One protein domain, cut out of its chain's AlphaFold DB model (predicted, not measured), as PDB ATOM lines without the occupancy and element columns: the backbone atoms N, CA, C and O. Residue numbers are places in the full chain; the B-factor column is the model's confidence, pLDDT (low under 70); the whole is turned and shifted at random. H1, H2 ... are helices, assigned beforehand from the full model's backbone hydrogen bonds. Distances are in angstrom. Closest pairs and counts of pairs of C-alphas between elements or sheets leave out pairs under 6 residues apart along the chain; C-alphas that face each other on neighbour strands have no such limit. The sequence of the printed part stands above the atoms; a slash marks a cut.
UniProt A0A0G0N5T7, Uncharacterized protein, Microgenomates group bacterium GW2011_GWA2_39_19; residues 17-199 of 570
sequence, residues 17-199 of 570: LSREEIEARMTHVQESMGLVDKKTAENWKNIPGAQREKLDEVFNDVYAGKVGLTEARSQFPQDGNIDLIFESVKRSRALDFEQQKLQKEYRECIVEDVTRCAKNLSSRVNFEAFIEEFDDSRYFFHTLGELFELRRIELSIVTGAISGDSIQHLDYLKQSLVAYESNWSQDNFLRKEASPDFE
ATOM      1  N   LEU A  17      22.713  40.015 -13.560       72.62
ATOM      2  CA  LEU A  17      22.805  39.213 -12.343       72.62
ATOM      3  C   LEU A  17      21.791  38.066 -12.414       72.62
ATOM      4  O   LEU A  17      20.676  38.247 -12.907       72.62
ATOM      5  N   SER A  18      22.162  36.895 -11.906       79.00
ATOM      6  CA  SER A  18      21.214  35.799 -11.712       79.00
ATOM      7  C   SER A  18      20.222  36.135 -10.589       79.00
ATOM      8  O   SER A  18      20.497  36.964  -9.720       79.00
ATOM      9  N   ARG A  19      19.062  35.467 -10.560       78.12
ATOM     10  CA  ARG A  19      18.065  35.652  -9.488       78.12
ATOM     11  C   ARG A  19      18.671  35.439  -8.097       78.12
ATOM     12  O   ARG A  19      18.445  36.246  -7.204       78.12
ATOM     13  N   GLU A  20      19.457  34.378  -7.940       82.00
ATOM     14  CA  GLU A  20      20.124  34.024  -6.682       82.00
ATOM     15  C   GLU A  20      21.122  35.113  -6.260       82.00
ATOM     16  O   GLU A  20      21.220  35.455  -5.082       82.00
ATOM     17  N   GLU A  21      21.815  35.726  -7.225       83.31
ATOM     18  CA  GLU A  21      22.712  36.858  -6.978       83.31
ATOM     19  C   GLU A  21      21.948  38.127  -6.578       83.31
ATOM     20  O   GLU A  21      22.403  38.856  -5.693       83.31
ATOM     21  N   ILE A  22      20.788  38.392  -7.189       84.75
ATOM     22  CA  ILE A  22      19.924  39.528  -6.837       84.75
ATOM     23  C   ILE A  22      19.346  39.339  -5.428       84.75
ATOM     24  O   ILE A  22      19.434  40.259  -4.619       84.75
ATOM     25  N   GLU A  23      18.823  38.157  -5.091       83.50
ATOM     26  CA  GLU A  23      18.287  37.838  -3.756       83.50
ATOM     27  C   GLU A  23      19.366  37.921  -2.666       83.50
ATOM     28  O   GLU A  23      19.150  38.527  -1.609       83.50
ATOM     29  N   ALA A  24      20.559  37.378  -2.932       85.81
ATOM     30  CA  ALA A  24      21.695  37.469  -2.018       85.81
ATOM     31  C   ALA A  24      22.128  38.926  -1.801       85.81
ATOM     32  O   ALA A  24      22.380  39.342  -0.668       85.81
ATOM     33  N   ARG A  25      22.165  39.735  -2.869       87.12
ATOM     34  CA  ARG A  25      22.465  41.171  -2.778       87.12
ATOM     35  C   ARG A  25      21.379  41.949  -2.050       87.12
ATOM     36  O   ARG A  25      21.715  42.783  -1.219       87.12
ATOM     37  N   MET A  26      20.104  41.665  -2.301       84.88
ATOM     38  CA  MET A  26      18.993  42.285  -1.575       84.88
ATOM     39  C   MET A  26      19.081  41.987  -0.077       84.88
ATOM     40  O   MET A  26      18.953  42.907   0.729       84.88
ATOM     41  N   THR A  27      19.371  40.737   0.291       86.25
ATOM     42  CA  THR A  27      19.588  40.333   1.689       86.25
ATOM     43  C   THR A  27      20.766  41.095   2.298       86.25
ATOM     44  O   THR A  27      20.636  41.696   3.363       86.25
ATOM     45  N   HIS A  28      21.893  41.170   1.585       85.31
ATOM     46  CA  HIS A  28      23.074  41.904   2.037       85.31
ATOM     47  C   HIS A  28      22.829  43.415   2.205       85.31
ATOM     48  O   HIS A  28      23.317  44.024   3.162       85.31
ATOM     49  N   VAL A  29      22.066  44.030   1.296       86.12
ATOM     50  CA  VAL A  29      21.661  45.442   1.376       86.12
ATOM     51  C   VAL A  29      20.762  45.664   2.592       86.12
ATOM     52  O   VAL A  29      21.028  46.580   3.366       86.12
ATOM     53  N   GLN A  30      19.776  44.795   2.835       83.88
ATOM     54  CA  GLN A  30      18.902  44.872   4.013       83.88
ATOM     55  C   GLN A  30      19.675  44.724   5.333       83.88
ATOM     56  O   GLN A  30      19.476  45.508   6.264       83.88
ATOM     57  N   GLU A  31      20.597  43.764   5.416       86.69
ATOM     58  CA  GLU A  31      21.476  43.595   6.579       86.69
ATOM     59  C   GLU A  31      22.369  44.825   6.793       86.69
ATOM     60  O   GLU A  31      22.520  45.313   7.918       86.69
ATOM     61  N   SER A  32      22.928  45.363   5.706       84.69
ATOM     62  CA  SER A  32      23.767  46.562   5.727       84.69
ATOM     63  C   SER A  32      22.990  47.799   6.167       84.69
ATOM     64  O   SER A  32      23.512  48.575   6.968       84.69
ATOM     65  N   MET A  33      21.746  47.965   5.710       82.00
ATOM     66  CA  MET A  33      20.849  49.029   6.169       82.00
ATOM     67  C   MET A  33      20.586  48.903   7.666       82.00
ATOM     68  O   MET A  33      20.830  49.852   8.406       82.00
ATOM     69  N   GLY A  34      20.238  47.706   8.150       80.56
ATOM     70  CA  GLY A  34      20.014  47.471   9.578       80.56
ATOM     71  C   GLY A  34      21.238  47.771  10.459       80.56
ATOM     72  O   GLY A  34      21.093  48.197  11.606       80.56
ATOM     73  N   LEU A  35      22.457  47.582   9.943       83.06
ATOM     74  CA  LEU A  35      23.696  47.972  10.628       83.06
ATOM     75  C   LEU A  35      23.944  49.486  10.587       83.06
ATOM     76  O   LEU A  35      24.410  50.050  11.582       83.06
ATOM     77  N   VAL A  36      23.656  50.138   9.458       81.94
ATOM     78  CA  VAL A  36      23.760  51.596   9.309       81.94
ATOM     79  C   VAL A  36      22.769  52.293  10.235       81.94
ATOM     80  O   VAL A  36      23.172  53.209  10.948       81.94
ATOM     81  N   ASP A  37      21.530  51.819  10.327       80.88
ATOM     82  CA  ASP A  37      20.498  52.399  11.189       80.88
ATOM     83  C   ASP A  37      20.873  52.296  12.671       80.88
ATOM     84  O   ASP A  37      20.783  53.278  13.411       80.88
ATOM     85  N   LYS A  38      21.390  51.137  13.105       83.81
ATOM     86  CA  LYS A  38      21.885  50.944  14.479       83.81
ATOM     87  C   LYS A  38      23.030  51.901  14.817       83.81
ATOM     88  O   LYS A  38      22.976  52.567  15.849       83.81
ATOM     89  N   LYS A  39      24.031  52.014  13.936       82.50
ATOM     90  CA  LYS A  39      25.165  52.938  14.124       82.50
ATOM     91  C   LYS A  39      24.729  54.400  14.094       82.50
ATOM     92  O   LYS A  39      25.215  55.199  14.890       82.50
ATOM     93  N   THR A  40      23.797  54.747  13.211       82.69
ATOM     94  CA  THR A  40      23.232  56.100  13.127       82.69
ATOM     95  C   THR A  40      22.521  56.450  14.426       82.69
ATOM     96  O   THR A  40      22.794  57.504  14.990       82.69
ATOM     97  N   ALA A  41      21.688  55.549  14.956       81.75
ATOM     98  CA  ALA A  41      20.986  55.740  16.222       81.75
ATOM     99  C   ALA A  41      21.938  55.863  17.425       81.75
ATOM    100  O   ALA A  41      21.684  56.650  18.338       81.75
ATOM    101  N   GLU A  42      23.040  55.109  17.443       82.44
ATOM    102  CA  GLU A  42      24.092  55.244  18.458       82.44
ATOM    103  C   GLU A  42      24.804  56.598  18.370       82.44
ATOM    104  O   GLU A  42      24.928  57.289  19.382       82.44
ATOM    105  N   ASN A  43      25.196  57.026  17.168       81.94
ATOM    106  CA  ASN A  43      25.832  58.326  16.959       81.94
ATOM    107  C   ASN A  43      24.883  59.485  17.298       81.94
ATOM    108  O   ASN A  43      25.306  60.458  17.921       81.94
ATOM    109  N   TRP A  44      23.587  59.352  16.994       82.62
ATOM    110  CA  TRP A  44      22.558  60.342  17.336       82.62
ATOM    111  C   TRP A  44      22.442  60.572  18.846       82.62
ATOM    112  O   TRP A  44      22.279  61.708  19.297       82.62
ATOM    113  N   LYS A  45      22.570  59.506  19.654       84.06
ATOM    114  CA  LYS A  45      22.532  59.584  21.128       84.06
ATOM    115  C   LYS A  45      23.692  60.391  21.710       84.06
ATOM    116  O   LYS A  45      23.526  60.962  22.789       84.06
ATOM    117  N   ASN A  46      24.813  60.472  20.996       82.31
ATOM    118  CA  ASN A  46      26.023  61.169  21.429       82.31
ATOM    119  C   ASN A  46      26.030  62.665  21.065       82.31
ATOM    120  O   ASN A  46      26.946  63.380  21.467       82.31
ATOM    121  N   ILE A  47      25.011  63.160  20.348       83.19
ATOM    122  CA  ILE A  47      24.881  64.585  20.014       83.19
ATOM    123  C   ILE A  47      24.185  65.357  21.151       83.19
ATOM    124  O   ILE A  47      23.111  64.926  21.591       83.19
ATOM    125  N   PRO A  48      24.726  66.504  21.611       83.19
ATOM    126  CA  PRO A  48      24.079  67.391  22.584       83.19
ATOM    127  C   PRO A  48      22.696  67.895  22.134       83.19
ATOM    128  O   PRO A  48      22.485  68.159  20.955       83.19
ATOM    129  N   GLY A  49      21.771  68.109  23.079       80.31
ATOM    130  CA  GLY A  49      20.351  68.407  22.801       80.31
ATOM    131  C   GLY A  49      20.091  69.521  21.774       80.31
ATOM    132  O   GLY A  49      19.390  69.285  20.800       80.31
ATOM    133  N   ALA A  50      20.726  70.689  21.915       79.38
ATOM    134  CA  ALA A  50      20.523  71.817  20.992       79.38
ATOM    135  C   ALA A  50      21.081  71.570  19.573       79.38
ATOM    136  O   ALA A  50      20.560  72.089  18.590       79.38
ATOM    137  N   GLN A  51      22.153  70.780  19.446       80.75
ATOM    138  CA  GLN A  51      22.684  70.381  18.136       80.75
ATOM    139  C   GLN A  51      21.837  69.278  17.505       80.75
ATOM    140  O   GLN A  51      21.707  69.241  16.286       80.75
ATOM    141  N   ARG A  52      21.253  68.402  18.330       83.12
ATOM    142  CA  ARG A  52      20.349  67.341  17.893       83.12
ATOM    143  C   ARG A  52      19.063  67.912  17.300       83.12
ATOM    144  O   ARG A  52      18.725  67.535  16.193       83.12
ATOM    145  N   GLU A  53      18.431  68.880  17.966       83.12
ATOM    146  CA  GLU A  53      17.241  69.575  17.440       83.12
ATOM    147  C   GLU A  53      17.525  70.229  16.079       83.12
ATOM    148  O   GLU A  53      16.765  70.059  15.129       83.12
ATOM    149  N   LYS A  54      18.683  70.891  15.943       85.75
ATOM    150  CA  LYS A  54      19.114  71.472  14.666       85.75
ATOM    151  C   LYS A  54      19.400  70.407  13.594       85.75
ATOM    152  O   LYS A  54      19.112  70.635  12.424       85.75
ATOM    153  N   LEU A  55      19.988  69.260  13.956       84.38
ATOM    154  CA  LEU A  55      20.173  68.135  13.027       84.38
ATOM    155  C   LEU A  55      18.827  67.580  12.564       84.38
ATOM    156  O   LEU A  55      18.666  67.351  11.370       84.38
ATOM    157  N   ASP A  56      17.866  67.412  13.471       84.56
ATOM    158  CA  ASP A  56      16.525  66.925  13.147       84.56
ATOM    159  C   ASP A  56      15.823  67.880  12.156       84.56
ATOM    160  O   ASP A  56      15.283  67.430  11.146       84.56
ATOM    161  N   GLU A  57      15.899  69.201  12.369       85.69
ATOM    162  CA  GLU A  57      15.392  70.214  11.426       85.69
ATOM    163  C   GLU A  57      16.065  70.129  10.048       85.69
ATOM    164  O   GLU A  57      15.387  70.071   9.019       85.69
ATOM    165  N   VAL A  58      17.399  70.066  10.013       86.88
ATOM    166  CA  VAL A  58      18.153  70.016   8.754       86.88
ATOM    167  C   VAL A  58      17.889  68.718   7.994       86.88
ATOM    168  O   VAL A  58      17.728  68.748   6.774       86.88
ATOM    169  N   PHE A  59      17.801  67.574   8.674       85.00
ATOM    170  CA  PHE A  59      17.465  66.320   8.007       85.00
ATOM    171  C   PHE A  59      16.020  66.298   7.517       85.00
ATOM    172  O   PHE A  59      15.788  65.793   6.422       85.00
ATOM    173  N   ASN A  60      15.071  66.910   8.231       83.81
ATOM    174  CA  ASN A  60      13.712  67.100   7.717       83.81
ATOM    175  C   ASN A  60      13.708  67.905   6.408       83.81
ATOM    176  O   ASN A  60      13.014  67.533   5.460       83.81
ATOM    177  N   ASP A  61      14.527  68.953   6.305       83.69
ATOM    178  CA  ASP A  61      14.669  69.726   5.068       83.69
ATOM    179  C   ASP A  61      15.402  68.953   3.955       83.69
ATOM    180  O   ASP A  61      15.045  69.081   2.780       83.69
ATOM    181  N   VAL A  62      16.365  68.092   4.302       82.81
ATOM    182  CA  VAL A  62      17.035  67.175   3.360       82.81
ATOM    183  C   VAL A  62      16.073  66.104   2.831       82.81
ATOM    184  O   VAL A  62      16.085  65.818   1.632       82.81
ATOM    185  N   TYR A  63      15.224  65.523   3.684       79.44
ATOM    186  CA  TYR A  63      14.204  64.544   3.283       79.44
ATOM    187  C   TYR A  63      13.073  65.188   2.479       79.44
ATOM    188  O   TYR A  63      12.573  64.581   1.535       79.44
ATOM    189  N   ALA A  64      12.724  66.441   2.783       80.81
ATOM    190  CA  ALA A  64      11.794  67.239   1.986       80.81
ATOM    191  C   ALA A  64      12.403  67.752   0.663       80.81
ATOM    192  O   ALA A  64      11.712  68.423  -0.102       80.81
ATOM    193  N   GLY A  65      13.687  67.475   0.395       80.19
ATOM    194  CA  GLY A  65      14.382  67.889  -0.827       80.19
ATOM    195  C   GLY A  65      14.646  69.394  -0.931       80.19
ATOM    196  O   GLY A  65      14.947  69.880  -2.018       80.19
ATOM    197  N   LYS A  66      14.534  70.140   0.174       85.62
ATOM    198  CA  LYS A  66      14.740  71.596   0.210       85.62
ATOM    199  C   LYS A  66      16.214  71.987   0.242       85.62
ATOM    200  O   LYS A  66      16.550  73.094  -0.164       85.62
ATOM    201  N   VAL A  67      17.075  71.100   0.746       85.19
ATOM    202  CA  VAL A  67      18.517  71.330   0.916       85.19
ATOM    203  C   VAL A  67      19.286  70.060   0.536       85.19
ATOM    204  O   VAL A  67      18.877  68.946   0.871       85.19
ATOM    205  N   GLY A  68      20.412  70.204  -0.169       84.88
ATOM    206  CA  GLY A  68      21.288  69.074  -0.504       84.88
ATOM    207  C   GLY A  68      22.086  68.569   0.706       84.88
ATOM    208  O   GLY A  68      22.416  69.337   1.601       84.88
ATOM    209  N   LEU A  69      22.473  67.289   0.735       83.88
ATOM    210  CA  LEU A  69      23.178  66.699   1.892       83.88
ATOM    211  C   LEU A  69      24.529  67.390   2.193       83.88
ATOM    212  O   LEU A  69      24.904  67.561   3.351       83.88
ATOM    213  N   THR A  70      25.237  67.842   1.152       83.94
ATOM    214  CA  THR A  70      26.491  68.616   1.256       83.94
ATOM    215  C   THR A  70      26.261  70.025   1.804       83.94
ATOM    216  O   THR A  70      27.041  70.516   2.617       83.94
ATOM    217  N   GLU A  71      25.172  70.665   1.384       84.94
ATOM    218  CA  GLU A  71      24.772  71.995   1.843       84.94
ATOM    219  C   GLU A  71      24.310  71.949   3.304       84.94
ATOM    220  O   GLU A  71      24.764  72.739   4.127       84.94
ATOM    221  N   ALA A  72      23.516  70.941   3.661       85.44
ATOM    222  CA  ALA A  72      23.105  70.637   5.023       85.44
ATOM    223  C   ALA A  72      24.302  70.419   5.966       85.44
ATOM    224  O   ALA A  72      24.330  70.969   7.067       85.44
ATOM    225  N   ARG A  73      25.341  69.694   5.522       86.50
ATOM    226  CA  ARG A  73      26.555  69.475   6.326       86.50
ATOM    227  C   ARG A  73      27.295  70.776   6.640       86.50
ATOM    228  O   ARG A  73      27.844  70.902   7.736       86.50
ATOM    229  N   SER A  74      27.299  71.738   5.714       85.88
ATOM    230  CA  SER A  74      28.000  73.023   5.873       85.88
ATOM    231  C   SER A  74      27.425  73.915   6.985       85.88
ATOM    232  O   SER A  74      28.093  74.837   7.446       85.88
ATOM    233  N   GLN A  75      26.215  73.609   7.471       85.06
ATOM    234  CA  GLN A  75      25.530  74.349   8.537       85.06
ATOM    235  C   GLN A  75      25.983  73.966   9.958       85.06
ATOM    236  O   GLN A  75      25.491  74.530  10.948       85.06
ATOM    237  N   PHE A  76      26.910  73.010  10.064       85.75
ATOM    238  CA  PHE A  76      27.461  72.504  11.318       85.75
ATOM    239  C   PHE A  76      28.988  72.671  11.348       85.75
ATOM    240  O   PHE A  76      29.641  72.509  10.312       85.75
ATOM    241  N   PRO A  77      29.588  72.947  12.520       80.62
ATOM    242  CA  PRO A  77      31.042  72.963  12.668       80.62
ATOM    243  C   PRO A  77      31.661  71.591  12.335       80.62
ATOM    244  O   PRO A  77      30.963  70.578  12.228       80.62
ATOM    245  N   GLN A  78      32.980  71.544  12.132       78.88
ATOM    246  CA  GLN A  78      33.686  70.265  12.016       78.88
ATOM    247  C   GLN A  78      33.632  69.542  13.365       78.88
ATOM    248  O   GLN A  78      34.180  70.025  14.353       78.88
ATOM    249  N   ASP A  79      32.921  68.419  13.399       80.88
ATOM    250  CA  ASP A  79      32.664  67.614  14.587       80.88
ATOM    251  C   ASP A  79      32.557  66.163  14.125       80.88
ATOM    252  O   ASP A  79      31.683  65.824  13.322       80.88
ATOM    253  N   GLY A  80      33.442  65.314  14.647       77.06
ATOM    254  CA  GLY A  80      33.532  63.918  14.236       77.06
ATOM    255  C   GLY A  80      32.227  63.139  14.418       77.06
ATOM    256  O   GLY A  80      31.931  62.276  13.601       77.06
ATOM    257  N   ASN A  81      31.403  63.457  15.422       79.94
ATOM    258  CA  ASN A  81      30.126  62.773  15.633       79.94
ATOM    259  C   ASN A  81      29.059  63.229  14.626       79.94
ATOM    260  O   ASN A  81      28.274  62.409  14.149       79.94
ATOM    261  N   ILE A  82      29.051  64.515  14.260       82.88
ATOM    262  CA  ILE A  82      28.158  65.055  13.222       82.88
ATOM    263  C   ILE A  82      28.569  64.525  11.842       82.88
ATOM    264  O   ILE A  82      27.715  64.107  11.061       82.88
ATOM    265  N   ASP A  83      29.870  64.470  11.556       83.44
ATOM    266  CA  ASP A  83      30.412  63.878  10.328       83.44
ATOM    267  C   ASP A  83      29.985  62.415  10.160       83.44
ATOM    268  O   ASP A  83      29.513  62.019   9.092       83.44
ATOM    269  N   LEU A  84      30.066  61.625  11.236       84.19
ATOM    270  CA  LEU A  84      29.630  60.228  11.239       84.19
ATOM    271  C   LEU A  84      28.126  60.075  10.977       84.19
ATOM    272  O   LEU A  84      27.717  59.112  10.325       84.19
ATOM    273  N   ILE A  85      27.300  61.011  11.448       83.38
ATOM    274  CA  ILE A  85      25.859  61.030  11.174       83.38
ATOM    275  C   ILE A  85      25.587  61.305   9.691       83.38
ATOM    276  O   ILE A  85      24.853  60.547   9.055       83.38
ATOM    277  N   PHE A  86      26.207  62.337   9.114       85.69
ATOM    278  CA  PHE A  86      26.018  62.674   7.699       85.69
ATOM    279  C   PHE A  86      26.502  61.560   6.761       85.69
ATOM    280  O   PHE A  86      25.810  61.232   5.796       85.69
ATOM    281  N   GLU A  87      27.640  60.928   7.060       84.56
ATOM    282  CA  GLU A  87      28.121  59.772   6.295       84.56
ATOM    283  C   GLU A  87      27.199  58.552   6.444       84.56
ATOM    284  O   GLU A  87      26.979  57.828   5.471       84.56
ATOM    285  N   SER A  88      26.587  58.347   7.615       84.62
ATOM    286  CA  SER A  88      25.627  57.255   7.803       84.62
ATOM    287  C   SER A  88      24.332  57.482   7.015       84.62
ATOM    288  O   SER A  88      23.874  56.565   6.340       84.62
ATOM    289  N   VAL A  89      23.795  58.709   6.992       82.19
ATOM    290  CA  VAL A  89      22.612  59.049   6.175       82.19
ATOM    291  C   VAL A  89      22.920  58.960   4.680       82.19
ATOM    292  O   VAL A  89      22.121  58.437   3.907       82.19
ATOM    293  N   LYS A  90      24.105  59.408   4.248       85.00
ATOM    294  CA  LYS A  90      24.566  59.247   2.862       85.00
ATOM    295  C   LYS A  90      24.635  57.774   2.457       85.00
ATOM    296  O   LYS A  90      24.190  57.421   1.367       85.00
ATOM    297  N   ARG A  91      25.161  56.917   3.337       84.44
ATOM    298  CA  ARG A  91      25.233  55.467   3.119       84.44
ATOM    299  C   ARG A  91      23.850  54.812   3.117       84.44
ATOM    300  O   ARG A  91      23.612  53.968   2.264       84.44
ATOM    301  N   SER A  92      22.951  55.227   4.007       82.38
ATOM    302  CA  SER A  92      21.550  54.783   4.041       82.38
ATOM    303  C   SER A  92      20.835  55.104   2.720       82.38
ATOM    304  O   SER A  92      20.361  54.187   2.061       82.38
ATOM    305  N   ARG A  93      20.916  56.349   2.221       82.31
ATOM    306  CA  ARG A  93      20.332  56.728   0.914       82.31
ATOM    307  C   ARG A  93      20.921  55.956  -0.271       82.31
ATOM    308  O   ARG A  93      20.212  55.686  -1.237       82.31
ATOM    309  N   ALA A  94      22.217  55.633  -0.232       83.69
ATOM    310  CA  ALA A  94      22.853  54.819  -1.268       83.69
ATOM    311  C   ALA A  94      22.327  53.373  -1.254       83.69
ATOM    312  O   ALA A  94      22.047  52.826  -2.319       83.69
ATOM    313  N   LEU A  95      22.145  52.795  -0.063       84.62
ATOM    314  CA  LEU A  95      21.557  51.466   0.114       84.62
ATOM    315  C   LEU A  95      20.073  51.437  -0.280       84.62
ATOM    316  O   LEU A  95      19.665  50.495  -0.946       84.62
ATOM    317  N   ASP A  96      19.292  52.480   0.025       81.00
ATOM    318  CA  ASP A  96      17.895  52.605  -0.423       81.00
ATOM    319  C   ASP A  96      17.789  52.602  -1.957       81.00
ATOM    320  O   ASP A  96      16.949  51.915  -2.540       81.00
ATOM    321  N   PHE A  97      18.657  53.364  -2.632       85.75
ATOM    322  CA  PHE A  97      18.698  53.405  -4.096       85.75
ATOM    323  C   PHE A  97      19.106  52.052  -4.688       85.75
ATOM    324  O   PHE A  97      18.507  51.587  -5.661       85.75
ATOM    325  N   GLU A  98      20.109  51.402  -4.095       87.88
ATOM    326  CA  GLU A  98      20.529  50.058  -4.485       87.88
ATOM    327  C   GLU A  98      19.402  49.039  -4.274       87.88
ATOM    328  O   GLU A  98      19.127  48.243  -5.171       87.88
ATOM    329  N   GLN A  99      18.675  49.118  -3.156       86.38
ATOM    330  CA  GLN A  99      17.518  48.274  -2.875       86.38
ATOM    331  C   GLN A  99      16.407  48.471  -3.913       86.38
ATOM    332  O   GLN A  99      15.885  47.484  -4.426       86.38
ATOM    333  N   GLN A 100      16.062  49.714  -4.266       86.94
ATOM    334  CA  GLN A 100      15.057  50.004  -5.298       86.94
ATOM    335  C   GLN A 100      15.475  49.472  -6.675       86.94
ATOM    336  O   GLN A 100      14.656  48.906  -7.402       86.94
ATOM    337  N   LYS A 101      16.758  49.620  -7.030       89.38
ATOM    338  CA  LYS A 101      17.312  49.078  -8.272       89.38
ATOM    339  C   LYS A 101      17.233  47.550  -8.296       89.38
ATOM    340  O   LYS A 101      16.725  46.997  -9.268       89.38
ATOM    341  N   LEU A 102      17.671  46.882  -7.228       87.06
ATOM    342  CA  LEU A 102      17.616  45.423  -7.108       87.06
ATOM    343  C   LEU A 102      16.175  44.902  -7.105       87.06
ATOM    344  O   LEU A 102      15.898  43.902  -7.750       87.06
ATOM    345  N   GLN A 103      15.235  45.596  -6.453       86.38
ATOM    346  CA  GLN A 103      13.811  45.250  -6.502       86.38
ATOM    347  C   GLN A 103      13.247  45.341  -7.921       86.38
ATOM    348  O   GLN A 103      12.467  44.482  -8.325       86.38
ATOM    349  N   LYS A 104      13.642  46.361  -8.691       88.38
ATOM    350  CA  LYS A 104      13.254  46.486 -10.098       88.38
ATOM    351  C   LYS A 104      13.831  45.346 -10.942       88.38
ATOM    352  O   LYS A 104      13.078  44.725 -11.683       88.38
ATOM    353  N   GLU A 105      15.124  45.055 -10.810       88.50
ATOM    354  CA  GLU A 105      15.789  43.956 -11.533       88.50
ATOM    355  C   GLU A 105      15.179  42.594 -11.162       88.50
ATOM    356  O   GLU A 105      14.827  41.813 -12.040       88.50
ATOM    357  N   TYR A 106      14.945  42.344  -9.870       87.50
ATOM    358  CA  TYR A 106      14.277  41.134  -9.384       87.50
ATOM    359  C   TYR A 106      12.876  40.975  -9.981       87.50
ATOM    360  O   TYR A 106      12.480  39.886 -10.394       87.50
ATOM    361  N   ARG A 107      12.124  42.078 -10.047       87.88
ATOM    362  CA  ARG A 107      10.788  42.098 -10.635       87.88
ATOM    363  C   ARG A 107      10.812  41.762 -12.128       87.88
ATOM    364  O   ARG A 107       9.957  41.020 -12.594       87.88
ATOM    365  N   GLU A 108      11.773  42.296 -12.875       88.38
ATOM    366  CA  GLU A 108      11.953  41.952 -14.290       88.38
ATOM    367  C   GLU A 108      12.243  40.446 -14.439       88.38
ATOM    368  O   GLU A 108      11.549  39.764 -15.196       88.38
ATOM    369  N   CYS A 109      13.149  39.891 -13.623       88.00
ATOM    370  CA  CYS A 109      13.453  38.456 -13.625       88.00
ATOM    371  C   CYS A 109      12.240  37.575 -13.288       88.00
ATOM    372  O   CYS A 109      12.018  36.550 -13.933       88.00
ATOM    373  N   ILE A 110      11.437  37.941 -12.284       88.44
ATOM    374  CA  ILE A 110      10.282  37.119 -11.907       88.44
ATOM    375  C   ILE A 110       9.150  37.198 -12.940       88.44
ATOM    376  O   ILE A 110       8.482  36.194 -13.175       88.44
ATOM    377  N   VAL A 111       8.956  38.342 -13.609       90.12
ATOM    378  CA  VAL A 111       8.016  38.452 -14.738       90.12
ATOM    379  C   VAL A 111       8.439  37.527 -15.882       90.12
ATOM    380  O   VAL A 111       7.592  36.827 -16.444       90.12
ATOM    381  N   GLU A 112       9.734  37.476 -16.208       90.38
ATOM    382  CA  GLU A 112      10.277  36.543 -17.206       90.38
ATOM    383  C   GLU A 112      10.051  35.080 -16.800       90.38
ATOM    384  O   GLU A 112       9.610  34.268 -17.618       90.38
ATOM    385  N   ASP A 113      10.274  34.749 -15.526       90.12
ATOM    386  CA  ASP A 113      10.031  33.415 -14.978       90.12
ATOM    387  C   ASP A 113       8.560  33.004 -15.060       90.12
ATOM    388  O   ASP A 113       8.261  31.926 -15.573       90.12
ATOM    389  N   VAL A 114       7.644  33.855 -14.588       92.25
ATOM    390  CA  VAL A 114       6.195  33.608 -14.657       92.25
ATOM    391  C   VAL A 114       5.766  33.437 -16.111       92.25
ATOM    392  O   VAL A 114       5.059  32.485 -16.436       92.25
ATOM    393  N   THR A 115       6.262  34.296 -17.005       91.50
ATOM    394  CA  THR A 115       5.982  34.213 -18.444       91.50
ATOM    395  C   THR A 115       6.436  32.884 -19.035       91.50
ATOM    396  O   THR A 115       5.691  32.237 -19.774       91.50
ATOM    397  N   ARG A 116       7.655  32.452 -18.705       91.44
ATOM    398  CA  ARG A 116       8.217  31.181 -19.162       91.44
ATOM    399  C   ARG A 116       7.430  29.988 -18.618       91.44
ATOM    400  O   ARG A 116       7.110  29.089 -19.393       91.44
ATOM    401  N   CYS A 117       7.106  29.986 -17.326       92.38
ATOM    402  CA  CYS A 117       6.315  28.935 -16.686       92.38
ATOM    403  C   CYS A 117       4.922  28.820 -17.317       92.38
ATOM    404  O   CYS A 117       4.539  27.727 -17.727       92.38
ATOM    405  N   ALA A 118       4.207  29.939 -17.470       92.06
ATOM    406  CA  ALA A 118       2.873  29.963 -18.065       92.06
ATOM    407  C   ALA A 118       2.890  29.428 -19.504       92.06
ATOM    408  O   ALA A 118       2.127  28.520 -19.830       92.06
ATOM    409  N   LYS A 119       3.819  29.908 -20.344       89.62
ATOM    410  CA  LYS A 119       3.957  29.439 -21.734       89.62
ATOM    411  C   LYS A 119       4.288  27.951 -21.821       89.62
ATOM    412  O   LYS A 119       3.682  27.241 -22.621       89.62
ATOM    413  N   ASN A 120       5.233  27.471 -21.008       90.25
ATOM    414  CA  ASN A 120       5.598  26.054 -20.979       90.25
ATOM    415  C   ASN A 120       4.389  25.192 -20.593       90.25
ATOM    416  O   ASN A 120       4.014  24.288 -21.340       90.25
ATOM    417  N   LEU A 121       3.730  25.530 -19.481       91.62
ATOM    418  CA  LEU A 121       2.568  24.799 -18.989       91.62
ATOM    419  C   LEU A 121       1.443  24.759 -20.034       91.62
ATOM    420  O   LEU A 121       0.975  23.689 -20.413       91.62
ATOM    421  N   SER A 122       1.077  25.922 -20.568       89.56
ATOM    422  CA  SER A 122       0.021  26.103 -21.568       89.56
ATOM    423  C   SER A 122       0.257  25.346 -22.876       89.56
ATOM    424  O   SER A 122      -0.676  24.797 -23.471       89.56
ATOM    425  N   SER A 123       1.517  25.257 -23.310       89.31
ATOM    426  CA  SER A 123       1.895  24.504 -24.509       89.31
ATOM    427  C   SER A 123       1.755  22.989 -24.340       89.31
ATOM    428  O   SER A 123       1.676  22.266 -25.333       89.31
ATOM    429  N   ARG A 124       1.711  22.494 -23.097       91.69
ATOM    430  CA  ARG A 124       1.660  21.064 -22.776       91.69
ATOM    431  C   ARG A 124       0.271  20.579 -22.379       91.69
ATOM    432  O   ARG A 124       0.103  19.373 -22.253       91.69
ATOM    433  N   VAL A 125      -0.720  21.454 -22.209       90.44
ATOM    434  CA  VAL A 125      -2.078  21.036 -21.818       90.44
ATOM    435  C   VAL A 125      -2.675  20.070 -22.847       90.44
ATOM    436  O   VAL A 125      -2.696  20.339 -24.050       90.44
ATOM    437  N   ASN A 126      -3.171  18.931 -22.367       89.69
ATOM    438  CA  ASN A 126      -3.834  17.901 -23.150       89.69
ATOM    439  C   ASN A 126      -5.359  17.980 -22.978       89.69
ATOM    440  O   ASN A 126      -5.940  17.279 -22.153       89.69
ATOM    441  N   PHE A 127      -6.011  18.823 -23.782       87.25
ATOM    442  CA  PHE A 127      -7.462  19.029 -23.699       87.25
ATOM    443  C   PHE A 127      -8.294  17.776 -23.992       87.25
ATOM    444  O   PHE A 127      -9.403  17.665 -23.486       87.25
ATOM    445  N   GLU A 128      -7.781  16.825 -24.778       86.00
ATOM    446  CA  GLU A 128      -8.496  15.570 -25.047       86.00
ATOM    447  C   GLU A 128      -8.578  14.709 -23.780       86.00
ATOM    448  O   GLU A 128      -9.676  14.343 -23.375       86.00
ATOM    449  N   ALA A 129      -7.449  14.492 -23.091       85.69
ATOM    450  CA  ALA A 129      -7.428  13.767 -21.815       85.69
ATOM    451  C   ALA A 129      -8.290  14.458 -20.749       85.69
ATOM    452  O   ALA A 129      -9.002  13.803 -19.996       85.69
ATOM    453  N   PHE A 130      -8.280  15.794 -20.740       82.56
ATOM    454  CA  PHE A 130      -9.111  16.591 -19.844       82.56
ATOM    455  C   PHE A 130     -10.620  16.357 -20.045       82.56
ATOM    456  O   PHE A 130     -11.375  16.318 -19.079       82.56
ATOM    457  N   ILE A 131     -11.070  16.187 -21.292       82.56
ATOM    458  CA  ILE A 131     -12.479  15.911 -21.619       82.56
ATOM    459  C   ILE A 131     -12.844  14.434 -21.397       82.56
ATOM    460  O   ILE A 131     -14.006  14.129 -21.144       82.56
ATOM    461  N   GLU A 132     -11.887  13.511 -21.508       77.38
ATOM    462  CA  GLU A 132     -12.128  12.074 -21.327       77.38
ATOM    463  C   GLU A 132     -12.297  11.666 -19.850       77.38
ATOM    464  O   GLU A 132     -13.128  10.805 -19.566       77.38
ATOM    465  N   GLU A 133     -11.606  12.317 -18.908       74.50
ATOM    466  CA  GLU A 133     -11.634  12.027 -17.454       74.50
ATOM    467  C   GLU A 133     -12.860  12.614 -16.711       74.50
ATOM    468  O   GLU A 133     -12.832  12.931 -15.522       74.50
ATOM    469  N   PHE A 134     -13.978  12.780 -17.414       67.06
ATOM    470  CA  PHE A 134     -15.140  13.555 -16.970       67.06
ATOM    471  C   PHE A 134     -15.978  12.936 -15.831       67.06
ATOM    472  O   PHE A 134     -16.965  13.520 -15.380       67.06
ATOM    473  N   ASP A 135     -15.634  11.742 -15.355       59.75
ATOM    474  CA  ASP A 135     -16.498  10.970 -14.456       59.75
ATOM    475  C   ASP A 135     -16.669  11.592 -13.044       59.75
ATOM    476  O   ASP A 135     -17.613  11.223 -12.335       59.75
ATOM    477  N   ASP A 136     -15.847  12.582 -12.646       66.19
ATOM    478  CA  ASP A 136     -16.016  13.384 -11.416       66.19
ATOM    479  C   ASP A 136     -16.157  14.893 -11.705       66.19
ATOM    480  O   ASP A 136     -15.184  15.622 -11.921       66.19
ATOM    481  N   SER A 137     -17.395  15.393 -11.622       64.25
ATOM    482  CA  SER A 137     -17.717  16.799 -11.891       64.25
ATOM    483  C   SER A 137     -17.018  17.787 -10.953       64.25
ATOM    484  O   SER A 137     -16.680  18.888 -11.380       64.25
ATOM    485  N   ARG A 138     -16.755  17.432  -9.685       67.31
ATOM    486  CA  ARG A 138     -16.120  18.361  -8.728       67.31
ATOM    487  C   ARG A 138     -14.649  18.562  -9.035       67.31
ATOM    488  O   ARG A 138     -14.167  19.693  -8.975       67.31
ATOM    489  N   TYR A 139     -13.961  17.472  -9.347       74.50
ATOM    490  CA  TYR A 139     -12.563  17.509  -9.741       74.50
ATOM    491  C   TYR A 139     -12.401  18.291 -11.056       74.50
ATOM    492  O   TYR A 139     -11.596  19.218 -11.128       74.50
ATOM    493  N   PHE A 140     -13.287  18.054 -12.027       75.00
ATOM    494  CA  PHE A 140     -13.297  18.790 -13.289       75.00
ATOM    495  C   PHE A 140     -13.438  20.314 -13.114       75.00
ATOM    496  O   PHE A 140     -12.673  21.079 -13.703       75.00
ATOM    497  N   PHE A 141     -14.398  20.788 -12.304       75.31
ATOM    498  CA  PHE A 141     -14.591  22.233 -12.098       75.31
ATOM    499  C   PHE A 141     -13.373  22.902 -11.454       75.31
ATOM    500  O   PHE A 141     -13.083  24.059 -11.759       75.31
ATOM    501  N   HIS A 142     -12.660  22.184 -10.583       81.56
ATOM    502  CA  HIS A 142     -11.426  22.684  -9.992       81.56
ATOM    503  C   HIS A 142     -10.360  22.914 -11.067       81.56
ATOM    504  O   HIS A 142      -9.861  24.029 -11.205       81.56
ATOM    505  N   THR A 143     -10.096  21.900 -11.890       83.69
ATOM    506  CA  THR A 143      -9.112  21.966 -12.977       83.69
ATOM    507  C   THR A 143      -9.499  22.984 -14.056       83.69
ATOM    508  O   THR A 143      -8.638  23.679 -14.594       83.69
ATOM    509  N   LEU A 144     -10.796  23.151 -14.346       82.25
ATOM    510  CA  LEU A 144     -11.275  24.212 -15.237       82.25
ATOM    511  C   LEU A 144     -10.971  25.609 -14.668       82.25
ATOM    512  O   LEU A 144     -10.582  26.504 -15.418       82.25
ATOM    513  N   GLY A 145     -11.114  25.788 -13.352       82.69
ATOM    514  CA  GLY A 145     -10.722  27.013 -12.657       82.69
ATOM    515  C   GLY A 145      -9.220  27.288 -12.763       82.69
ATOM    516  O   GLY A 145      -8.825  28.407 -13.079       82.69
ATOM    517  N   GLU A 146      -8.379  26.267 -12.577       89.06
ATOM    518  CA  GLU A 146      -6.924  26.376 -12.770       89.06
ATOM    519  C   GLU A 146      -6.568  26.748 -14.223       89.06
ATOM    520  O   GLU A 146      -5.714  27.604 -14.464       89.06
ATOM    521  N   LEU A 147      -7.257  26.159 -15.208       88.12
ATOM    522  CA  LEU A 147      -7.081  26.495 -16.621       88.12
ATOM    523  C   LEU A 147      -7.493  27.942 -16.913       88.12
ATOM    524  O   LEU A 147      -6.784  28.639 -17.637       88.12
ATOM    525  N   PHE A 148      -8.612  28.404 -16.354       85.06
ATOM    526  CA  PHE A 148      -9.048  29.794 -16.479       85.06
ATOM    527  C   PHE A 148      -8.007  30.762 -15.900       85.06
ATOM    528  O   PHE A 148      -7.640  31.744 -16.549       85.06
ATOM    529  N   GLU A 149      -7.472  30.458 -14.717       87.19
ATOM    530  CA  GLU A 149      -6.421  31.255 -14.085       87.19
ATOM    531  C   GLU A 149      -5.141  31.304 -14.926       87.19
ATOM    532  O   GLU A 149      -4.569  32.382 -15.112       87.19
ATOM    533  N   LEU A 150      -4.734  30.182 -15.529       90.06
ATOM    534  CA  LEU A 150      -3.631  30.157 -16.493       90.06
ATOM    535  C   LEU A 150      -3.884  31.120 -17.668       90.06
ATOM    536  O   LEU A 150      -2.996  31.903 -18.011       90.06
ATOM    537  N   ARG A 151      -5.095  31.134 -18.245       86.38
ATOM    538  CA  ARG A 151      -5.442  32.058 -19.345       86.38
ATOM    539  C   ARG A 151      -5.443  33.514 -18.913       86.38
ATOM    540  O   ARG A 151      -4.999  34.378 -19.669       86.38
ATOM    541  N   ARG A 152      -5.899  33.798 -17.693       85.25
ATOM    542  CA  ARG A 152      -5.855  35.146 -17.117       85.25
ATOM    543  C   ARG A 152      -4.419  35.650 -16.991       85.25
ATOM    544  O   ARG A 152      -4.141  36.782 -17.376       85.25
ATOM    545  N   ILE A 153      -3.501  34.799 -16.526       88.44
ATOM    546  CA  ILE A 153      -2.069  35.121 -16.446       88.44
ATOM    547  C   ILE A 153      -1.499  35.405 -17.843       88.44
ATOM    548  O   ILE A 153      -0.813  36.408 -18.038       88.44
ATOM    549  N   GLU A 154      -1.808  34.570 -18.836       86.50
ATOM    550  CA  GLU A 154      -1.351  34.767 -20.217       86.50
ATOM    551  C   GLU A 154      -1.881  36.059 -20.848       86.50
ATOM    552  O   GLU A 154      -1.121  36.780 -21.503       86.50
ATOM    553  N   LEU A 155      -3.146  36.407 -20.598       83.75
ATOM    554  CA  LEU A 155      -3.701  37.682 -21.041       83.75
ATOM    555  C   LEU A 155      -2.966  38.861 -20.383       83.75
ATOM    556  O   LEU A 155      -2.610  39.821 -21.074       83.75
ATOM    557  N   SER A 156      -2.684  38.790 -19.080       84.31
ATOM    558  CA  SER A 156      -1.905  39.811 -18.365       84.31
ATOM    559  C   SER A 156      -0.482  39.960 -18.913       84.31
ATOM    560  O   SER A 156       0.042  41.074 -18.967       84.31
ATOM    561  N   ILE A 157       0.136  38.867 -19.372       85.88
ATOM    562  CA  ILE A 157       1.440  38.890 -20.051       85.88
ATOM    563  C   ILE A 157       1.333  39.618 -21.394       85.88
ATOM    564  O   ILE A 157       2.093  40.547 -21.658       85.88
ATOM    565  N   VAL A 158       0.376  39.234 -22.242       83.56
ATOM    566  CA  VAL A 158       0.241  39.770 -23.609       83.56
ATOM    567  C   VAL A 158      -0.214  41.231 -23.628       83.56
ATOM    568  O   VAL A 158       0.142  41.984 -24.536       83.56
ATOM    569  N   THR A 159      -0.987  41.655 -22.630       83.06
ATOM    570  CA  THR A 159      -1.409  43.056 -22.453       83.06
ATOM    571  C   THR A 159      -0.363  43.913 -21.735       83.06
ATOM    572  O   THR A 159      -0.500  45.134 -21.703       83.06
ATOM    573  N   GLY A 160       0.679  43.299 -21.166       83.81
ATOM    574  CA  GLY A 160       1.696  43.972 -20.359       83.81
ATOM    575  C   GLY A 160       1.243  44.336 -18.940       83.81
ATOM    576  O   GLY A 160       2.046  44.876 -18.178       83.81
ATOM    577  N   ALA A 161       0.003  44.015 -18.552       85.31
ATOM    578  CA  ALA A 161      -0.540  44.292 -17.222       85.31
ATOM    579  C   ALA A 161       0.291  43.648 -16.099       85.31
ATOM    580  O   ALA A 161       0.482  44.263 -15.054       85.31
ATOM    581  N   ILE A 162       0.887  42.478 -16.359       87.50
ATOM    582  CA  ILE A 162       1.733  41.757 -15.393       87.50
ATOM    583  C   ILE A 162       2.967  42.562 -14.944       87.50
ATOM    584  O   ILE A 162       3.479  42.394 -13.841       87.50
ATOM    585  N   SER A 163       3.425  43.508 -15.773       80.56
ATOM    586  CA  SER A 163       4.526  44.422 -15.428       80.56
ATOM    587  C   SER A 163       4.109  45.502 -14.422       80.56
ATOM    588  O   SER A 163       4.936  46.328 -14.035       80.56
ATOM    589  N   GLY A 164       2.832  45.539 -14.028       80.75
ATOM    590  CA  GLY A 164       2.235  46.389 -12.995       80.75
ATOM    591  C   GLY A 164       2.147  45.723 -11.616       80.75
ATOM    592  O   GLY A 164       2.023  46.432 -10.618       80.75
ATOM    593  N   ASP A 165       2.377  44.411 -11.524       86.00
ATOM    594  CA  ASP A 165       2.145  43.635 -10.303       86.00
ATOM    595  C   ASP A 165       3.262  43.751  -9.259       86.00
ATOM    596  O   ASP A 165       4.434  43.998  -9.578       86.00
ATOM    597  N   SER A 166       2.900  43.582  -7.985       88.69
ATOM    598  CA  SER A 166       3.869  43.537  -6.890       88.69
ATOM    599  C   SER A 166       4.705  42.258  -6.948       88.69
ATOM    600  O   SER A 166       4.263  41.225  -7.449       88.69
ATOM    601  N   ILE A 167       5.909  42.306  -6.374       85.94
ATOM    602  CA  ILE A 167       6.792  41.135  -6.294       85.94
ATOM    603  C   ILE A 167       6.088  39.962  -5.590       85.94
ATOM    604  O   ILE A 167       6.137  38.842  -6.088       85.94
ATOM    605  N   GLN A 168       5.363  40.217  -4.488       87.94
ATOM    606  CA  GLN A 168       4.641  39.153  -3.777       87.94
ATOM    607  C   GLN A 168       3.559  38.498  -4.641       87.94
ATOM    608  O   GLN A 168       3.350  37.291  -4.549       87.94
ATOM    609  N   HIS A 169       2.866  39.281  -5.474       89.50
ATOM    610  CA  HIS A 169       1.862  38.733  -6.377       89.50
ATOM    611  C   HIS A 169       2.508  37.863  -7.462       89.50
ATOM    612  O   HIS A 169       2.032  36.765  -7.726       89.50
ATOM    613  N   LEU A 170       3.635  38.300  -8.028       89.25
ATOM    614  CA  LEU A 170       4.376  37.542  -9.040       89.25
ATOM    615  C   LEU A 170       4.927  36.215  -8.485       89.25
ATOM    616  O   LEU A 170       4.820  35.183  -9.150       89.25
ATOM    617  N   ASP A 171       5.441  36.209  -7.250       88.81
ATOM    618  CA  ASP A 171       5.848  34.978  -6.554       88.81
ATOM    619  C   ASP A 171       4.656  34.034  -6.333       88.81
ATOM    620  O   ASP A 171       4.773  32.829  -6.562       88.81
ATOM    621  N   TYR A 172       3.493  34.573  -5.955       92.44
ATOM    622  CA  TYR A 172       2.264  33.790  -5.817       92.44
ATOM    623  C   TYR A 172       1.822  33.163  -7.148       92.44
ATOM    624  O   TYR A 172       1.555  31.963  -7.197       92.44
ATOM    625  N   LEU A 173       1.802  33.931  -8.245       92.38
ATOM    626  CA  LEU A 173       1.454  33.406  -9.572       92.38
ATOM    627  C   LEU A 173       2.399  32.276  -9.987       92.38
ATOM    628  O   LEU A 173       1.952  31.239 -10.474       92.38
ATOM    629  N   LYS A 174       3.706  32.440  -9.746       92.31
ATOM    630  CA  LYS A 174       4.702  31.401 -10.022       92.31
ATOM    631  C   LYS A 174       4.429  30.120  -9.231       92.31
ATOM    632  O   LYS A 174       4.476  29.036  -9.807       92.31
ATOM    633  N   GLN A 175       4.144  30.231  -7.934       93.12
ATOM    634  CA  GLN A 175       3.824  29.076  -7.087       93.12
ATOM    635  C   GLN A 175       2.561  28.352  -7.562       93.12
ATOM    636  O   GLN A 175       2.565  27.125  -7.640       93.12
ATOM    637  N   SER A 176       1.522  29.098  -7.944       93.38
ATOM    638  CA  SER A 176       0.296  28.531  -8.512       93.38
ATOM    639  C   SER A 176       0.569  27.769  -9.809       93.38
ATOM    640  O   SER A 176       0.139  26.630  -9.934       93.38
ATOM    641  N   LEU A 177       1.362  28.324 -10.734       94.94
ATOM    642  CA  LEU A 177       1.730  27.635 -11.981       94.94
ATOM    643  C   LEU A 177       2.488  26.322 -11.731       94.94
ATOM    644  O   LEU A 177       2.241  25.333 -12.414       94.94
ATOM    645  N   VAL A 178       3.388  26.296 -10.742       93.06
ATOM    646  CA  VAL A 178       4.100  25.069 -10.341       93.06
ATOM    647  C   VAL A 178       3.138  24.045  -9.733       93.06
ATOM    648  O   VAL A 178       3.252  22.852 -10.015       93.06
ATOM    649  N   ALA A 179       2.182  24.496  -8.918       93.50
ATOM    650  CA  ALA A 179       1.154  23.625  -8.362       93.50
ATOM    651  C   ALA A 179       0.268  23.029  -9.468       93.50
ATOM    652  O   ALA A 179       0.078  21.815  -9.490       93.50
ATOM    653  N   TYR A 180      -0.181  23.848 -10.428       93.81
ATOM    654  CA  TYR A 180      -0.954  23.390 -11.588       93.81
ATOM    655  C   TYR A 180      -0.168  22.363 -12.403       93.81
ATOM    656  O   TYR A 180      -0.695  21.305 -12.726       93.81
ATOM    657  N   GLU A 181       1.117  22.620 -12.683       93.25
ATOM    658  CA  GLU A 181       1.970  21.668 -13.402       93.25
ATOM    659  C   GLU A 181       2.069  20.322 -12.675       93.25
ATOM    660  O   GLU A 181       1.969  19.268 -13.308       93.25
ATOM    661  N   SER A 182       2.252  20.347 -11.353       91.88
ATOM    662  CA  SER A 182       2.320  19.138 -10.531       91.88
ATOM    663  C   SER A 182       1.004  18.361 -10.559       91.88
ATOM    664  O   SER A 182       1.032  17.154 -10.801       91.88
ATOM    665  N   ASN A 183      -0.127  19.038 -10.340       89.88
ATOM    666  CA  ASN A 183      -1.457  18.426 -10.352       89.88
ATOM    667  C   ASN A 183      -1.733  17.806 -11.729       89.88
ATOM    668  O   ASN A 183      -1.864  16.594 -11.863       89.88
ATOM    669  N   TRP A 184      -1.654  18.608 -12.793       91.81
ATOM    670  CA  TRP A 184      -1.958  18.165 -14.156       91.81
ATOM    671  C   TRP A 184      -1.006  17.076 -14.669       91.81
ATOM    672  O   TRP A 184      -1.376  16.298 -15.546       91.81
ATOM    673  N   SER A 185       0.218  16.986 -14.138       89.12
ATOM    674  CA  SER A 185       1.126  15.873 -14.439       89.12
ATOM    675  C   SER A 185       0.674  14.557 -13.809       89.12
ATOM    676  O   SER A 185       0.789  13.517 -14.454       89.12
ATOM    677  N   GLN A 186       0.193  14.585 -12.561       86.81
ATOM    678  CA  GLN A 186      -0.304  13.387 -11.869       86.81
ATOM    679  C   GLN A 186      -1.533  12.814 -12.576       86.81
ATOM    680  O   GLN A 186      -1.672  11.597 -12.678       86.81
ATOM    681  N   ASP A 187      -2.339  13.702 -13.151       82.56
ATOM    682  CA  ASP A 187      -3.607  13.372 -13.794       82.56
ATOM    683  C   ASP A 187      -3.478  13.161 -15.316       82.56
ATOM    684  O   ASP A 187      -4.466  13.050 -16.031       82.56
ATOM    685  N   ASN A 188      -2.247  13.081 -15.843       85.62
ATOM    686  CA  ASN A 188      -1.948  12.905 -17.276       85.62
ATOM    687  C   ASN A 188      -2.551  13.981 -18.208       85.62
ATOM    688  O   ASN A 188      -2.647  13.790 -19.425       85.62
ATOM    689  N   PHE A 189      -2.883  15.153 -17.670       89.06
ATOM    690  CA  PHE A 189      -3.366  16.308 -18.428       89.06
ATOM    691  C   PHE A 189      -2.247  17.099 -19.096       89.06
ATOM    692  O   PHE A 189      -2.521  18.037 -19.844       89.06
ATOM    693  N   LEU A 190      -0.987  16.720 -18.879       90.06
ATOM    694  CA  LEU A 190       0.153  17.279 -19.591       90.06
ATOM    695  C   LEU A 190       0.739  16.296 -20.597       90.06
ATOM    696  O   LEU A 190       1.096  15.160 -20.286       90.06
ATOM    697  N   ARG A 191       0.936  16.786 -21.818       86.75
ATOM    698  CA  ARG A 191       1.753  16.142 -22.838       86.75
ATOM    699  C   ARG A 191       3.215  16.127 -22.388       86.75
ATOM    700  O   ARG A 191       3.711  17.054 -21.736       86.75
ATOM    701  N   LYS A 192       3.919  15.065 -22.791       84.50
ATOM    702  CA  LYS A 192       5.371  14.932 -22.583       84.50
ATOM    703  C   LYS A 192       6.156  16.011 -23.328       84.50
ATOM    704  O   LYS A 192       7.186  16.455 -22.838       84.50
ATOM    705  N   GLU A 193       5.648  16.436 -24.481       82.75
ATOM    706  CA  GLU A 193       6.250  17.459 -25.330       82.75
ATOM    707  C   GLU A 193       5.273  18.617 -25.542       82.75
ATOM    708  O   GLU A 193       4.052  18.428 -25.546       82.75
ATOM    709  N   ALA A 194       5.822  19.822 -25.695       78.81
ATOM    710  CA  ALA A 194       5.054  21.018 -26.012       78.81
ATOM    711  C   ALA A 194       4.407  20.904 -27.401       78.81
ATOM    712  O   ALA A 194       5.001  20.371 -28.337       78.81
ATOM    713  N   SER A 195       3.197  21.442 -27.543       74.12
ATOM    714  CA  SER A 195       2.515  21.543 -28.828       74.12
ATOM    715  C   SER A 195       3.239  22.560 -29.724       74.12
ATOM    716  O   SER A 195       3.339  23.724 -29.329       74.12
ATOM    717  N   PRO A 196       3.726  22.165 -30.918       58.41
ATOM    718  CA  PRO A 196       4.517  23.038 -31.789       58.41
ATOM    719  C   PRO A 196       3.730  24.236 -32.344       58.41
ATOM    720  O   PRO A 196       4.328  25.259 -32.652       58.41
ATOM    721  N   ASP A 197       2.398  24.140 -32.392       58.34
ATOM    722  CA  ASP A 197       1.502  25.178 -32.926       58.34
ATOM    723  C   ASP A 197       0.945  26.126 -31.844       58.34
ATOM    724  O   ASP A 197      -0.099  26.752 -32.029       58.34
ATOM    725  N   PHE A 198       1.580  26.205 -30.667       59.78
ATOM    726  CA  PHE A 198       1.081  27.058 -29.589       59.78
ATOM    727  C   PHE A 198       1.448  28.533 -29.801       59.78
ATOM    728  O   PHE A 198       2.551  28.973 -29.472       59.78
ATOM    729  N   GLU A 199       0.472  29.314 -30.255       63.84
ATOM    730  CA  GLU A 199       0.478  30.768 -30.143       63.84
ATOM    731  C   GLU A 199      -0.778  31.199 -29.379       63.84
ATOM    732  O   GLU A 199      -1.902  30.925 -29.801       63.84
TER     733      GLU A 199
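AT A GLANCE: This is residues 17 to 199 of the 570 residues of an uncharacterized protein of Microgenomates group bacterium GW2011_GWA2_39_19 (UniProt A0A0G0N5T7). One very long helix, H4, forms the spine of a rod, with two separate groups of helices along it: H1 runs back along its first half, with the short H3 packed beside its residues 83 to 90 and H2 packed on H3, and H8, H6 and the short H7 pack on its second half. H8 runs beside H4, H6 crosses it steeply, and H5 lies beyond the end of H4. The printed part has 183 residues, with eight named helices, H1 to H8 in order along the chain, and no named strand; the class is all helix. It is extended, with a radius of gyration of the C-alphas of 26.1 A and spans of 82 by 27 by 27 A.

HOW THE PARTS SIT: H4, residues 80 to 124, is the hub and touches five helices. H1, residues 19 to 45, touches it at a shallow tilt of 23 degrees, opposite ways, closest at the C-alphas of Thr 40 and Ile 85, 5.9 A. H3, residues 69 to 74, forms a hairpin with H4, touching its residues 83 to 90 alone; the closest C-alphas are those of Arg 73 and Phe 86, 7.0 A. H2, residues 49 to 63, forms another hairpin with H3, closest at the C-alphas of Val 58 and Ala 72, 6.2 A; H2 and H4 are near each other. H8, residues 167 to 186, touches residues 107 to 121 of H4 alone, the same way at a shallow tilt of 29 degrees, with the C-alphas of Val 114 and Lys 174 closest at 5.3 A. H6, residues 137 to 158, touches H4 at a steep tilt of 58 degrees, opposite ways, with its residues 150 to 157 alone, closest at the C-alphas of Ala 118 and Leu 150, 6.7 A. H7, residues 161 to 164, only just touches H4, with 3 pairs of C-alphas within 8 A, closest at Val 111 and Ser 163, 6.9 A. H5, residues 127 to 132, touches no helix. Every O i to N i+4 pair is within hydrogen-bond range in H1 to H6 and H8; H7 is too short for one.

IN THESE COORDINATES: H4 is 65.0 A long, from C-alpha 80 at (33.532, 63.918, 14.236) to C-alpha 124 at (1.660, 21.064, -22.776). H1 measures 39.1 A, H6 31.4 A, H8 29.2 A and H2 20.8 A. H8 ends with C-alpha 186 at (-0.304, 13.387, -11.869).

THE WHOLE: The C-alphas farthest apart, those of Pro 77 and Asp 135, are 82.7 A apart. The printed part has no cut, and the seven links are tight. Residues 134 to 139 stand free. Residues 187 to 199 hold no named element. Mean pLDDT of the printed part is 84.2; residues 134 to 138 and 196 to 199 are under 70.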